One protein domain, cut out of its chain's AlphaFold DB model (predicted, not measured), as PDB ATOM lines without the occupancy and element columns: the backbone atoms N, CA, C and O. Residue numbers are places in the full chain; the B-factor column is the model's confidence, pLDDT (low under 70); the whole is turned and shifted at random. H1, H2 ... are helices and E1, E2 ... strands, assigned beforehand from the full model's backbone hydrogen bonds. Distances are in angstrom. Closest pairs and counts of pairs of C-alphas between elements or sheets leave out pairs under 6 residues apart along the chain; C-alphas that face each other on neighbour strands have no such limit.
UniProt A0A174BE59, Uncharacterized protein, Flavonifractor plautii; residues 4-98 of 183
ATOM      1  N   ASP A   4     385.975 162.953 324.718       78.25
ATOM      2  CA  ASP A   4     385.589 163.084 323.307       78.25
ATOM      3  C   ASP A   4     386.803 163.085 322.356       78.25
ATOM      4  O   ASP A   4     386.806 162.422 321.317       78.25
ATOM      5  N   SER A   5     387.904 163.743 322.743       77.94
ATOM      6  CA  SER A   5     389.144 163.733 321.949       77.94
ATOM      7  C   SER A   5     389.792 162.343 321.873       77.94
ATOM      8  O   SER A   5     390.303 161.958 320.821       77.94
ATOM      9  N   ARG A   6     389.718 161.550 322.955       79.50
ATOM     10  CA  ARG A   6     390.201 160.158 322.973       79.50
ATOM     11  C   ARG A   6     389.345 159.262 322.081       79.50
ATOM     12  O   ARG A   6     389.887 158.460 321.321       79.50
ATOM     13  N   LEU A   7     388.024 159.431 322.129       78.12
ATOM     14  CA  LEU A   7     387.086 158.691 321.287       78.12
ATOM     15  C   LEU A   7     387.319 158.968 319.796       78.12
ATOM     16  O   LEU A   7     387.406 158.034 319.000       78.12
ATOM     17  N   LYS A   8     387.489 160.240 319.416       80.31
ATOM     18  CA  LYS A   8     387.785 160.646 318.033       80.31
ATOM     19  C   LYS A   8     389.105 160.064 317.525       80.31
ATOM     20  O   LYS A   8     389.133 159.480 316.442       80.31
ATOM     21  N   ALA A   9     390.177 160.162 318.315       82.81
ATOM     22  CA  ALA A   9     391.476 159.582 317.966       82.81
ATOM     23  C   ALA A   9     391.389 158.061 317.772       82.81
ATOM     24  O   ALA A   9     391.955 157.506 316.832       82.81
ATOM     25  N   ARG A  10     390.610 157.390 318.622       81.56
ATOM     26  CA  ARG A  10     390.383 155.952 318.544       81.56
ATOM     27  C   ARG A  10     389.615 155.535 317.291       81.56
ATOM     28  O   ARG A  10     390.021 154.594 316.618       81.56
ATOM     29  N   VAL A  11     388.523 156.225 316.964       82.31
ATOM     30  CA  VAL A  11     387.770 155.960 315.728       82.31
ATOM     31  C   VAL A  11     388.667 156.176 314.508       82.31
ATOM     32  O   VAL A  11     388.641 155.361 313.591       82.31
ATOM     33  N   LYS A  12     389.513 157.216 314.520       84.12
ATOM     34  CA  LYS A  12     390.505 157.453 313.464       84.12
ATOM     35  C   LYS A  12     391.494 156.289 313.335       84.12
ATOM     36  O   LYS A  12     391.729 155.827 312.225       84.12
ATOM     37  N   PHE A  13     392.023 155.784 314.451       85.12
ATOM     38  CA  PHE A  13     392.916 154.620 314.462       85.12
ATOM     39  C   PHE A  13     392.246 153.362 313.889       85.12
ATOM     40  O   PHE A  13     392.820 152.705 313.029       85.12
ATOM     41  N   LEU A  14     391.017 153.049 314.318       84.69
ATOM     42  CA  LEU A  14     390.279 151.876 313.833       84.69
ATOM     43  C   LEU A  14     389.964 151.978 312.337       84.69
ATOM     44  O   LEU A  14     390.134 151.004 311.612       84.69
ATOM     45  N   LYS A  15     389.578 153.164 311.847       86.69
ATOM     46  CA  LYS A  15     389.393 153.407 310.406       86.69
ATOM     47  C   LYS A  15     390.677 153.231 309.601       86.69
ATOM     48  O   LYS A  15     390.598 152.797 308.462       86.69
ATOM     49  N   GLY A  16     391.839 153.532 310.182       86.00
ATOM     50  CA  GLY A  16     393.139 153.310 309.542       86.00
ATOM     51  C   GLY A  16     393.453 151.836 309.254       86.00
ATOM     52  O   GLY A  16     394.377 151.559 308.503       86.00
ATOM     53  N   GLN A  17     392.683 150.897 309.818       85.00
ATOM     54  CA  GLN A  17     392.778 149.463 309.516       85.00
ATOM     55  C   GLN A  17     391.927 149.051 308.305       85.00
ATOM     56  O   GLN A  17     391.927 147.878 307.939       85.00
ATOM     57  N   LEU A  18     391.163 149.983 307.728       91.06
ATOM     58  CA  LEU A  18     390.231 149.719 306.639       91.06
ATOM     59  C   LEU A  18     390.751 150.257 305.310       91.06
ATOM     60  O   LEU A  18     391.441 151.273 305.258       91.06
ATOM     61  N   SER A  19     390.348 149.617 304.217       94.75
ATOM     62  CA  SER A  19     390.595 150.096 302.853       94.75
ATOM     63  C   SER A  19     389.341 149.980 301.990       94.75
ATOM     64  O   SER A  19     388.565 149.039 302.133       94.75
ATOM     65  N   VAL A  20     389.120 150.932 301.079       95.81
ATOM     66  CA  VAL A  20     388.053 150.804 300.070       95.81
ATOM     67  C   VAL A  20     388.343 149.579 299.196       95.81
ATOM     68  O   VAL A  20     389.489 149.333 298.834       95.81
ATOM     69  N   GLY A  21     387.312 148.787 298.903       95.88
ATOM     70  CA  GLY A  21     387.417 147.502 298.208       95.88
ATOM     71  C   GLY A  21     387.726 146.305 299.115       95.88
ATOM     72  O   GLY A  21     387.592 145.171 298.669       95.88
ATOM     73  N   GLN A  22     388.083 146.520 300.387       95.88
ATOM     74  CA  GLN A  22     388.286 145.431 301.346       95.88
ATOM     75  C   GLN A  22     386.989 144.648 301.577       95.88
ATOM     76  O   GLN A  22     385.926 145.244 301.772       95.88
ATOM     77  N   THR A  23     387.098 143.321 301.634       96.75
ATOM     78  CA  THR A  23     386.009 142.438 302.059       96.75
ATOM     79  C   THR A  23     385.916 142.387 303.584       96.75
ATOM     80  O   THR A  23     386.917 142.209 304.276       96.75
ATOM     81  N   LEU A  24     384.698 142.524 304.098       95.62
ATOM     82  CA  LEU A  24     384.301 142.281 305.482       95.62
ATOM     83  C   LEU A  24     383.242 141.177 305.510       95.62
ATOM     84  O   LEU A  24     382.661 140.852 304.476       95.62
ATOM     85  N   TYR A  25     382.952 140.655 306.697       95.81
ATOM     86  CA  TYR A  25     381.958 139.601 306.886       95.81
ATOM     87  C   TYR A  25     380.897 140.044 307.883       95.81
ATOM     88  O   TYR A  25     381.227 140.485 308.986       95.81
ATOM     89  N   PHE A  26     379.628 139.931 307.502       95.12
ATOM     90  CA  PHE A  26     378.509 140.067 308.428       95.12
ATOM     91  C   PHE A  26     378.074 138.698 308.930       95.12
ATOM     92  O   PHE A  26     377.959 137.754 308.149       95.12
ATOM     93  N   ALA A  27     377.799 138.614 310.229       94.00
ATOM     94  CA  ALA A  27     377.189 137.445 310.851       94.00
ATOM     95  C   ALA A  27     376.041 137.874 311.779       94.00
ATOM     96  O   ALA A  27     376.109 138.971 312.349       94.00
ATOM     97  N   PRO A  28     375.005 137.038 311.960       92.06
ATOM     98  CA  PRO A  28     374.022 137.221 313.025       92.06
ATOM     99  C   PRO A  28     374.698 137.329 314.399       92.06
ATOM    100  O   PRO A  28     375.695 136.652 314.658       92.06
ATOM    101  N   TRP A  29     374.191 138.198 315.278       88.75
ATOM    102  CA  TRP A  29     374.761 138.371 316.619       88.75
ATOM    103  C   TRP A  29     374.677 137.102 317.474       88.75
ATOM    104  O   TRP A  29     375.548 136.871 318.297       88.75
ATOM    105  N   ASP A  30     373.668 136.271 317.262       90.31
ATOM    106  CA  ASP A  30     373.417 134.989 317.927       90.31
ATOM    107  C   ASP A  30     374.168 133.807 317.289       90.31
ATOM    108  O   ASP A  30     374.029 132.665 317.722       90.31
ATOM    109  N   ALA A  31     375.035 134.050 316.298       91.75
ATOM    110  CA  ALA A  31     375.777 132.987 315.616       91.75
ATOM    111  C   ALA A  31     376.709 132.169 316.535       91.75
ATOM    112  O   ALA A  31     377.174 131.096 316.140       91.75
ATOM    113  N   TYR A  32     376.988 132.637 317.757       87.25
ATOM    114  CA  TYR A  32     377.699 131.834 318.750       87.25
ATOM    115  C   TYR A  32     376.864 130.669 319.307       87.25
ATOM    116  O   TYR A  32     377.452 129.673 319.717       87.25
ATOM    117  N   GLU A  33     375.531 130.739 319.256       88.06
ATOM    118  CA  GLU A  33     374.619 129.670 319.705       88.06
ATOM    119  C   GLU A  33     374.192 128.736 318.564       88.06
ATOM    120  O   GLU A  33     373.793 127.597 318.797       88.06
ATOM    121  N   MET A  34     374.300 129.201 317.318       87.00
ATOM    122  CA  MET A  34     373.915 128.436 316.129       87.00
ATOM    123  C   MET A  34     374.831 127.229 315.884       87.00
ATOM    124  O   MET A  34     376.024 127.241 316.228       87.00
ATOM    125  N   LYS A  35     374.303 126.205 315.198       87.31
ATOM    126  CA  LYS A  35     375.131 125.103 314.686       87.31
ATOM    127  C   LYS A  35     376.046 125.592 313.572       87.31
ATOM    128  O   LYS A  35     375.715 126.508 312.827       87.31
ATOM    129  N   GLU A  36     377.216 124.977 313.461       86.56
ATOM    130  CA  GLU A  36     378.255 125.426 312.531       86.56
ATOM    131  C   GLU A  36     377.812 125.388 311.063       86.56
ATOM    132  O   GLU A  36     378.079 126.317 310.303       86.56
ATOM    133  N   ASP A  37     377.076 124.349 310.681       87.12
ATOM    134  CA  ASP A  37     376.564 124.127 309.331       87.12
ATOM    135  C   ASP A  37     375.421 125.078 308.940       87.12
ATOM    136  O   ASP A  37     375.205 125.314 307.745       87.12
ATOM    137  N   GLU A  38     374.743 125.670 309.924       89.88
ATOM    138  CA  GLU A  38     373.686 126.673 309.758       89.88
ATOM    139  C   GLU A  38     374.251 128.097 309.603       89.88
ATOM    140  O   GLU A  38     373.568 128.995 309.102       89.88
ATOM    141  N   ILE A  39     375.511 128.326 309.985       88.81
ATOM    142  CA  ILE A  39     376.132 129.650 309.930       88.81
ATOM    143  C   ILE A  39     376.489 130.007 308.486       88.81
ATOM    144  O   ILE A  39     377.166 129.272 307.760       88.81
ATOM    145  N   ARG A  40     376.051 131.194 308.065       91.25
ATOM    146  CA  ARG A  40     376.399 131.789 306.772       91.25
ATOM    147  C   ARG A  40     376.936 133.192 307.000       91.25
ATOM    148  O   ARG A  40     376.211 134.074 307.455       91.25
ATOM    149  N   LEU A  41     378.213 133.381 306.682       94.31
ATOM    150  CA  LEU A  41     378.837 134.696 306.670       94.31
ATOM    151  C   LEU A  41     378.511 135.393 305.357       94.31
ATOM    152  O   LEU A  41     378.711 134.834 304.281       94.31
ATOM    153  N   GLU A  42     378.015 136.621 305.443       95.44
ATOM    154  CA  GLU A  42     377.749 137.441 304.269       95.44
ATOM    155  C   GLU A  42     378.986 138.296 303.956       95.44
ATOM    156  O   GLU A  42     379.309 139.201 304.736       95.44
ATOM    157  N   PRO A  43     379.683 138.052 302.832       96.50
ATOM    158  CA  PRO A  43     380.771 138.913 302.403       96.50
ATOM    159  C   PRO A  43     380.217 140.243 301.880       96.50
ATOM    160  O   PRO A  43     379.295 140.287 301.060       96.50
ATOM    161  N   VAL A  44     380.817 141.345 302.321       96.19
ATOM    162  CA  VAL A  44     380.483 142.704 301.880       96.19
ATOM    163  C   VAL A  44     381.752 143.482 301.560       96.19
ATOM    164  O   VAL A  44     382.783 143.280 302.194       96.19
ATOM    165  N   GLN A  45     381.691 144.404 300.603       97.62
ATOM    166  CA  GLN A  45     382.852 145.211 300.210       97.62
ATOM    167  C   GLN A  45     382.752 146.639 300.729       97.62
ATOM    168  O   GLN A  45     381.715 147.286 300.595       97.62
ATOM    169  N   ILE A  46     383.841 147.175 301.278       96.38
ATOM    170  CA  ILE A  46     383.895 148.578 301.699       96.38
ATOM    171  C   ILE A  46     383.801 149.485 300.473       96.38
ATOM    172  O   ILE A  46     384.686 149.497 299.623       96.38
ATOM    173  N   LYS A  47     382.745 150.298 300.416       96.19
ATOM    174  CA  LYS A  47     382.517 151.262 299.333       96.19
ATOM    175  C   LYS A  47     383.034 152.649 299.688       96.19
ATOM    176  O   LYS A  47     383.528 153.366 298.826       96.19
ATOM    177  N   HIS A  48     382.881 153.052 300.948       94.56
ATOM    178  CA  HIS A  48     383.285 154.380 301.394       94.56
ATOM    179  C   HIS A  48     383.540 154.415 302.902       94.56
ATOM    180  O   HIS A  48     382.689 154.020 303.705       94.56
ATOM    181  N   ILE A  49     384.694 154.963 303.276       93.50
ATOM    182  CA  ILE A  49     385.094 155.223 304.658       93.50
ATOM    183  C   ILE A  49     384.999 156.739 304.854       93.50
ATOM    184  O   ILE A  49     385.775 157.464 304.236       93.50
ATOM    185  N   PRO A  50     384.062 157.257 305.666       87.56
ATOM    186  CA  PRO A  50     383.958 158.700 305.842       87.56
ATOM    187  C   PRO A  50     385.156 159.241 306.624       87.56
ATOM    188  O   PRO A  50     385.662 158.572 307.528       87.56
ATOM    189  N   GLU A  51     385.562 160.480 306.353       81.88
ATOM    190  CA  GLU A  51     386.632 161.154 307.102       81.88
ATOM    191  C   GLU A  51     386.225 161.397 308.566       81.88
ATOM    192  O   GLU A  51     386.952 161.054 309.501       81.88
ATOM    193  N   SER A  52     385.001 161.889 308.786       74.25
ATOM    194  CA  SER A  52     384.414 162.153 310.104       74.25
ATOM    195  C   SER A  52     383.255 161.190 310.424       74.25
ATOM    196  O   SER A  52     382.771 160.457 309.565       74.25
ATOM    197  N   GLY A  53     382.842 161.093 311.692       72.06
ATOM    198  CA  GLY A  53     381.768 160.177 312.116       72.06
ATOM    199  C   GLY A  53     382.181 158.699 312.196       72.06
ATOM    200  O   GLY A  53     383.349 158.362 312.031       72.06
ATOM    201  N   GLY A  54     381.242 157.800 312.507       73.94
ATOM    202  CA  GLY A  54     381.547 156.397 312.844       73.94
ATOM    203  C   GLY A  54     381.000 155.329 311.896       73.94
ATOM    204  O   GLY A  54     381.205 154.154 312.182       73.94
ATOM    205  N   ALA A  55     380.291 155.712 310.828       87.75
ATOM    206  CA  ALA A  55     379.553 154.772 309.986       87.75
ATOM    207  C   ALA A  55     380.268 154.495 308.654       87.75
ATOM    208  O   ALA A  55     380.415 155.398 307.835       87.75
ATOM    209  N   VAL A  56     380.705 153.262 308.420       91.56
ATOM    210  CA  VAL A  56     381.368 152.845 307.170       91.56
ATOM    211  C   VAL A  56     380.322 152.295 306.207       91.56
ATOM    212  O   VAL A  56     379.468 151.515 306.624       91.56
ATOM    213  N   LYS A  57     380.376 152.694 304.929       94.19
ATOM    214  CA  LYS A  57     379.452 152.218 303.888       94.19
ATOM    215  C   LYS A  57     380.022 150.992 303.187       94.19
ATOM    216  O   LYS A  57     381.172 151.015 302.742       94.19
ATOM    217  N   VAL A  58     379.189 149.974 303.007       95.44
ATOM    218  CA  VAL A  58     379.542 148.727 302.322       95.44
ATOM    219  C   VAL A  58     378.529 148.370 301.238       95.44
ATOM    220  O   VAL A  58     377.381 148.809 301.290       95.44
ATOM    221  N   LEU A  59     378.966 147.567 300.274       96.31
ATOM    222  CA  LEU A  59     378.169 146.972 299.211       96.31
ATOM    223  C   LEU A  59     377.968 145.480 299.499       96.31
ATOM    224  O   LEU A  59     378.943 144.752 299.697       96.31
ATOM    225  N   ARG A  60     376.710 145.042 299.515       95.12
ATOM    226  CA  ARG A  60     376.311 143.632 299.605       95.12
ATOM    227  C   ARG A  60     376.338 142.980 298.224       95.12
ATOM    228  O   ARG A  60     376.218 143.667 297.208       95.12
ATOM    229  N   ALA A  61     376.418 141.651 298.185       92.25
ATOM    230  CA  ALA A  61     376.422 140.882 296.936       92.25
ATOM    231  C   ALA A  61     375.166 141.116 296.070       92.25
ATOM    232  O   ALA A  61     375.242 141.099 294.847       92.25
ATOM    233  N   ASN A  62     374.021 141.406 296.695       91.31
ATOM    234  CA  ASN A  62     372.768 141.730 296.006       91.31
ATOM    235  C   ASN A  62     372.705 143.175 295.453       91.31
ATOM    236  O   ASN A  62     371.643 143.624 295.026       91.31
ATOM    237  N   GLY A  63     373.806 143.933 295.506       92.94
ATOM    238  CA  GLY A  63     373.890 145.318 295.037       92.94
ATOM    239  C   GLY A  63     373.410 146.372 296.042       92.94
ATOM    240  O   GLY A  63     373.594 147.571 295.810       92.94
ATOM    241  N   GLN A  64     372.836 145.975 297.182       92.69
ATOM    242  CA  GLN A  64     372.385 146.920 298.203       92.69
ATOM    243  C   GLN A  64     373.569 147.552 298.938       92.69
ATOM    244  O   GLN A  64     374.558 146.900 299.267       92.69
ATOM    245  N   THR A  65     373.459 148.849 299.233       92.94
ATOM    246  CA  THR A  65     374.427 149.561 300.075       92.94
ATOM    247  C   THR A  65     373.856 149.731 301.480       92.94
ATOM    248  O   THR A  65     372.729 150.192 301.633       92.94
ATOM    249  N   CYS A  66     374.644 149.427 302.509       91.62
ATOM    250  CA  CYS A  66     374.292 149.701 303.904       91.62
ATOM    251  C   CYS A  66     375.471 150.327 304.658       91.62
ATOM    252  O   CYS A  66     376.580 150.421 304.131       91.62
ATOM    253  N   SER A  67     375.227 150.794 305.884       91.75
ATOM    254  CA  SER A  67     376.269 151.362 306.747       91.75
ATOM    255  C   SER A  67     376.315 150.643 308.087       91.75
ATOM    256  O   SER A  67     375.267 150.307 308.626       91.75
ATOM    257  N   PHE A  68     377.511 150.455 308.637       90.56
ATOM    258  CA  PHE A  68     377.702 149.873 309.966       90.56
ATOM    259  C   PHE A  68     378.484 150.817 310.873       90.56
ATOM    260  O   PHE A  68     379.328 151.582 310.401       90.56
ATOM    261  N   GLY A  69     378.213 150.764 312.176       88.44
ATOM    262  CA  GLY A  69     378.945 151.526 313.184       88.44
ATOM    263  C   GLY A  69     380.207 150.795 313.633       88.44
ATOM    264  O   GLY A  69     380.168 149.599 313.904       88.44
ATOM    265  N   ILE A  70     381.327 151.511 313.746       86.50
ATOM    266  CA  ILE A  70     382.567 150.965 314.320       86.50
ATOM    267  C   ILE A  70     382.406 150.798 315.836       86.50
ATOM    268  O   ILE A  70     381.985 151.737 316.520       86.50
ATOM    269  N   ASN A  71     382.799 149.636 316.363       82.56
ATOM    270  CA  ASN A  71     382.840 149.381 317.799       82.56
ATOM    271  C   ASN A  71     383.903 150.276 318.464       82.56
ATOM    272  O   ASN A  71     385.087 150.263 318.123       82.56
ATOM    273  N   ARG A  72     383.467 151.091 319.430       76.75
ATOM    274  CA  ARG A  72     384.288 152.126 320.071       76.75
ATOM    275  C   ARG A  72     384.905 151.676 321.403       76.75
ATOM    276  O   ARG A  72     385.674 152.447 321.978       76.75
ATOM    277  N   ASN A  73     384.652 150.446 321.861       68.69
ATOM    278  CA  ASN A  73     384.873 149.974 323.239       68.69
ATOM    279  C   ASN A  73     386.321 149.667 323.655       68.69
ATOM    280  O   ASN A  73     386.590 148.723 324.386       68.69
ATOM    281  N   GLY A  74     387.312 150.475 323.295       53.44
ATOM    282  CA  GLY A  74     388.618 150.358 323.976       53.44
ATOM    283  C   GLY A  74     389.527 149.196 323.512       53.44
ATOM    284  O   GLY A  74     390.740 149.374 323.374       53.44
ATOM    285  N   ARG A  75     388.959 148.054 323.128       59.88
ATOM    286  CA  ARG A  75     389.678 146.800 322.895       59.88
ATOM    287  C   ARG A  75     389.526 146.388 321.432       59.88
ATOM    288  O   ARG A  75     388.543 146.748 320.790       59.88
ATOM    289  N   VAL A  76     390.552 145.764 320.854       61.69
ATOM    290  CA  VAL A  76     390.454 145.159 319.517       61.69
ATOM    291  C   VAL A  76     389.630 143.895 319.700       61.69
ATOM    292  O   VAL A  76     390.174 142.803 319.826       61.69
ATOM    293  N   GLU A  77     388.327 144.082 319.872       75.44
ATOM    294  CA  GLU A  77     387.403 142.972 319.991       75.44
ATOM    295  C   GLU A  77     387.383 142.207 318.665       75.44
ATOM    296  O   GLU A  77     387.711 142.753 317.603       75.44
ATOM    297  N   PHE A  78     387.052 140.920 318.715       80.81
ATOM    298  CA  PHE A  78     387.015 140.102 317.508       80.81
ATOM    299  C   PHE A  78     386.061 140.672 316.448       80.81
ATOM    300  O   PHE A  78     386.393 140.669 315.259       80.81
ATOM    301  N   HIS A  79     384.927 141.233 316.878       83.25
ATOM    302  CA  HIS A  79     384.032 141.988 316.010       83.25
ATOM    303  C   HIS A  79     384.457 143.465 315.947       83.25
ATOM    304  O   HIS A  79     384.783 144.111 316.941       83.25
ATOM    305  N   PHE A  80     384.447 144.014 314.739       86.62
ATOM    306  CA  PHE A  80     384.901 145.364 314.421       86.62
ATOM    307  C   PHE A  80     383.784 146.413 314.521       86.62
ATOM    308  O   PHE A  80     384.040 147.604 314.714       86.62
ATOM    309  N   GLY A  81     382.532 145.987 314.387       88.62
ATOM    310  CA  GLY A  81     381.383 146.877 314.377       88.62
ATOM    311  C   GLY A  81     380.062 146.132 314.394       88.62
ATOM    312  O   GLY A  81     380.033 144.905 314.482       88.62
ATOM    313  N   TYR A  82     378.980 146.895 314.295       87.81
ATOM    314  CA  TYR A  82     377.615 146.382 314.289       87.81
ATOM    315  C   TYR A  82     376.764 147.103 313.243       87.81
ATOM    316  O   TYR A  82     376.879 148.320 313.046       87.81
ATOM    317  N   LEU A  83     375.874 146.356 312.594       87.00
ATOM    318  CA  LEU A  83     374.663 146.935 312.026       87.00
ATOM    319  C   LEU A  83     373.598 146.941 313.114       87.00
ATOM    320  O   LEU A  83     373.220 145.883 313.621       87.00
ATOM    321  N   ALA A  84     373.102 148.134 313.440       69.75
ATOM    322  CA  ALA A  84     371.855 148.243 314.177       69.75
ATOM    323  C   ALA A  84     370.749 147.598 313.335       69.75
ATOM    324  O   ALA A  84     370.660 147.840 312.127       69.75
ATOM    325  N   SER A  85     369.948 146.751 313.965       61.69
ATOM    326  CA  SER A  85     368.827 146.122 313.300       61.69
ATOM    327  C   SER A  85     367.704 147.117 313.010       61.69
ATOM    328  O   SER A  85     367.528 148.118 313.708       61.69
ATOM    329  N   ALA A  86     366.914 146.822 311.978       60.03
ATOM    330  CA  ALA A  86     365.545 147.316 311.936       60.03
ATOM    331  C   ALA A  86     364.747 146.634 313.073       60.03
ATOM    332  O   ALA A  86     365.155 145.566 313.524       60.03
ATOM    333  N   PRO A  87     363.601 147.175 313.524       54.25
ATOM    334  CA  PRO A  87     362.836 146.626 314.655       54.25
ATOM    335  C   PRO A  87     362.480 145.127 314.564       54.25
ATOM    336  O   PRO A  87     362.151 144.522 315.577       54.25
ATOM    337  N   SER A  88     362.540 144.532 313.369       54.00
ATOM    338  CA  SER A  88     362.221 143.129 313.086       54.00
ATOM    339  C   SER A  88     363.413 142.269 312.642       54.00
ATOM    340  O   SER A  88     363.207 141.113 312.279       54.00
ATOM    341  N   SER A  89     364.646 142.793 312.628       62.38
ATOM    342  CA  SER A  89     365.830 142.018 312.228       62.38
ATOM    343  C   SER A  89     366.768 141.754 313.404       62.38
ATOM    344  O   SER A  89     366.850 142.537 314.347       62.38
ATOM    345  N   MET A  90     367.506 140.646 313.356       74.38
ATOM    346  CA  MET A  90     368.596 140.402 314.300       74.38
ATOM    347  C   MET A  90     369.725 141.411 314.041       74.38
ATOM    348  O   MET A  90     369.987 141.777 312.887       74.38
ATOM    349  N   ALA A  91     370.384 141.891 315.097       85.06
ATOM    350  CA  ALA A  91     371.590 142.701 314.945       85.06
ATOM    351  C   ALA A  91     372.684 141.868 314.256       85.06
ATOM    352  O   ALA A  91     372.797 140.666 314.496       85.06
ATOM    353  N   GLN A  92     373.493 142.499 313.403       90.69
ATOM    354  CA  GLN A  92     374.611 141.814 312.749       90.69
ATOM    355  C   GLN A  92     375.940 142.336 313.293       90.69
ATOM    356  O   GLN A  92     376.160 143.550 313.355       90.69
ATOM    357  N   ALA A  93     376.838 141.417 313.642       92.12
ATOM    358  CA  ALA A  93     378.232 141.717 313.934       92.12
ATOM    359  C   ALA A  93     379.040 141.807 312.634       92.12
ATOM    360  O   ALA A  93     378.781 141.090 311.666       92.12
ATOM    361  N   VAL A  94     380.035 142.693 312.623       93.44
ATOM    362  CA  VAL A  94     380.929 142.916 311.480       93.44
ATOM    363  C   VAL A  94     382.329 142.429 311.817       93.44
ATOM    364  O   VAL A  94     382.904 142.867 312.812       93.44
ATOM    365  N   PHE A  95     382.916 141.593 310.966       93.69
ATOM    366  CA  PHE A  95     384.248 141.016 311.149       93.69
ATOM    367  C   PHE A  95     385.186 141.410 310.009       93.69
ATOM    368  O   PHE A  95     384.778 141.500 308.851       93.69
ATOM    369  N   LEU A  96     386.466 141.628 310.337       92.31
ATOM    370  CA  LEU A  96     387.501 141.914 309.332       92.31
ATOM    371  C   LEU A  96     387.942 140.659 308.557       92.31
ATOM    372  O   LEU A  96     388.575 140.789 307.515       92.31
ATOM    373  N   SER A  97     387.648 139.462 309.074       91.50
ATOM    374  CA  SER A  97     387.952 138.170 308.450       91.50
ATOM    375  C   SER A  97     387.063 137.064 309.027       91.50
ATOM    376  O   SER A  97     386.568 137.191 310.149       91.50
ATOM    377  N   GLU A  98     386.911 135.957 308.296       91.12
ATOM    378  CA  GLU A  98     386.242 134.748 308.803       91.12
ATOM    379  C   GLU A  98     386.953 134.178 310.037       91.12
ATOM    380  O   GLU A  98     386.314 133.795 311.008       91.12
TER     381      GLU A  98
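Overview. This is residues 4 to 98 of the 183 residues of an uncharacterized protein of Flavonifractor plautii (UniProt A0A174BE59). The domain is a small closed barrel of six antiparallel strands, E1 to E6, which follow each other round the ring in chain order until E6 meets E1. A single helix, H1, comes before the barrel and reaches it near Ile 70, while residues 32 to 38, in the link from E1 to E2, stick out at the far end of the longest axis from H1. The printed part has 95 residues, with one named helix and six named strands in the order H1 E1 E2 E3 E4 E5 E6; the class is mixed, helices and strands, with under half of the residues in named elements. The whole is compact, with a radius of gyration of the C-alphas of 13.5 A and spans of 42 by 28 by 27 A.

Arrangement. The strands E1, residues 23 to 28, E2, residues 42 to 48, E3, residues 55 to 60, E4, residues 65 to 70, E5, residues 81 to 83, and E6, residues 92 to 95, form a meander, each strand the antiparallel neighbour of the one before. In the hairpin of E1 and E2, N 24 and O 44 are 2.8 A apart, within hydrogen-bond range. In the hairpin of E2 and E3, N 59 and O 45 are at 2.8 A, and in that of E3 and E4, N 58 and O 66 are at 2.9 A. The pairing of E4 is staggered: it pairs with E3 over residues 65 to 69 and with E5 over residues 69 to 70, where N 69 and O 82 are 2.9 A apart. In the hairpin of E5 and E6, N 94 and O 81 are at 2.9 A. E6 and E1 close the barrel at 145 degrees between their directions, with N 95 and O 25 at 2.8 A. E1 and E4 are apart, as are E2 and E5. H1, residues 4 to 15, is on the barrel, but only just, with 5 pairs of C-alphas within 10 A; its closest C-alphas to E4 are those of Val 11 and Ile 70, 7.3 A apart. In H1 every O i to N i+4 pair is within hydrogen-bond range.

Along the chain. E2 spans 18.1 A, E1 17.1 A, E4 16.5 A and E3 15.6 A, while E6 spans 9.8 A and E5 7.1 A. H1 spans 16.6 A, from C-alpha 4 at (385.589, 163.084, 323.307). E1 begins with C-alpha 23 at (386.009, 142.438, 302.059), and E6 ends with C-alpha 95 at (384.248, 141.016, 311.149).

Size, cuts and confidence. The two C-alphas farthest apart, those of Ser 5 and Asp 37, are 43.4 A from each other. The printed part has no cut. The link from E1 to E2, 13 residues, is long, and its residues 32 to 38 stand free; the link from E3 to E4 is tight. The mean pLDDT of the printed part is 85.7, and residues 73 to 76 and 84 to 89 are under 70.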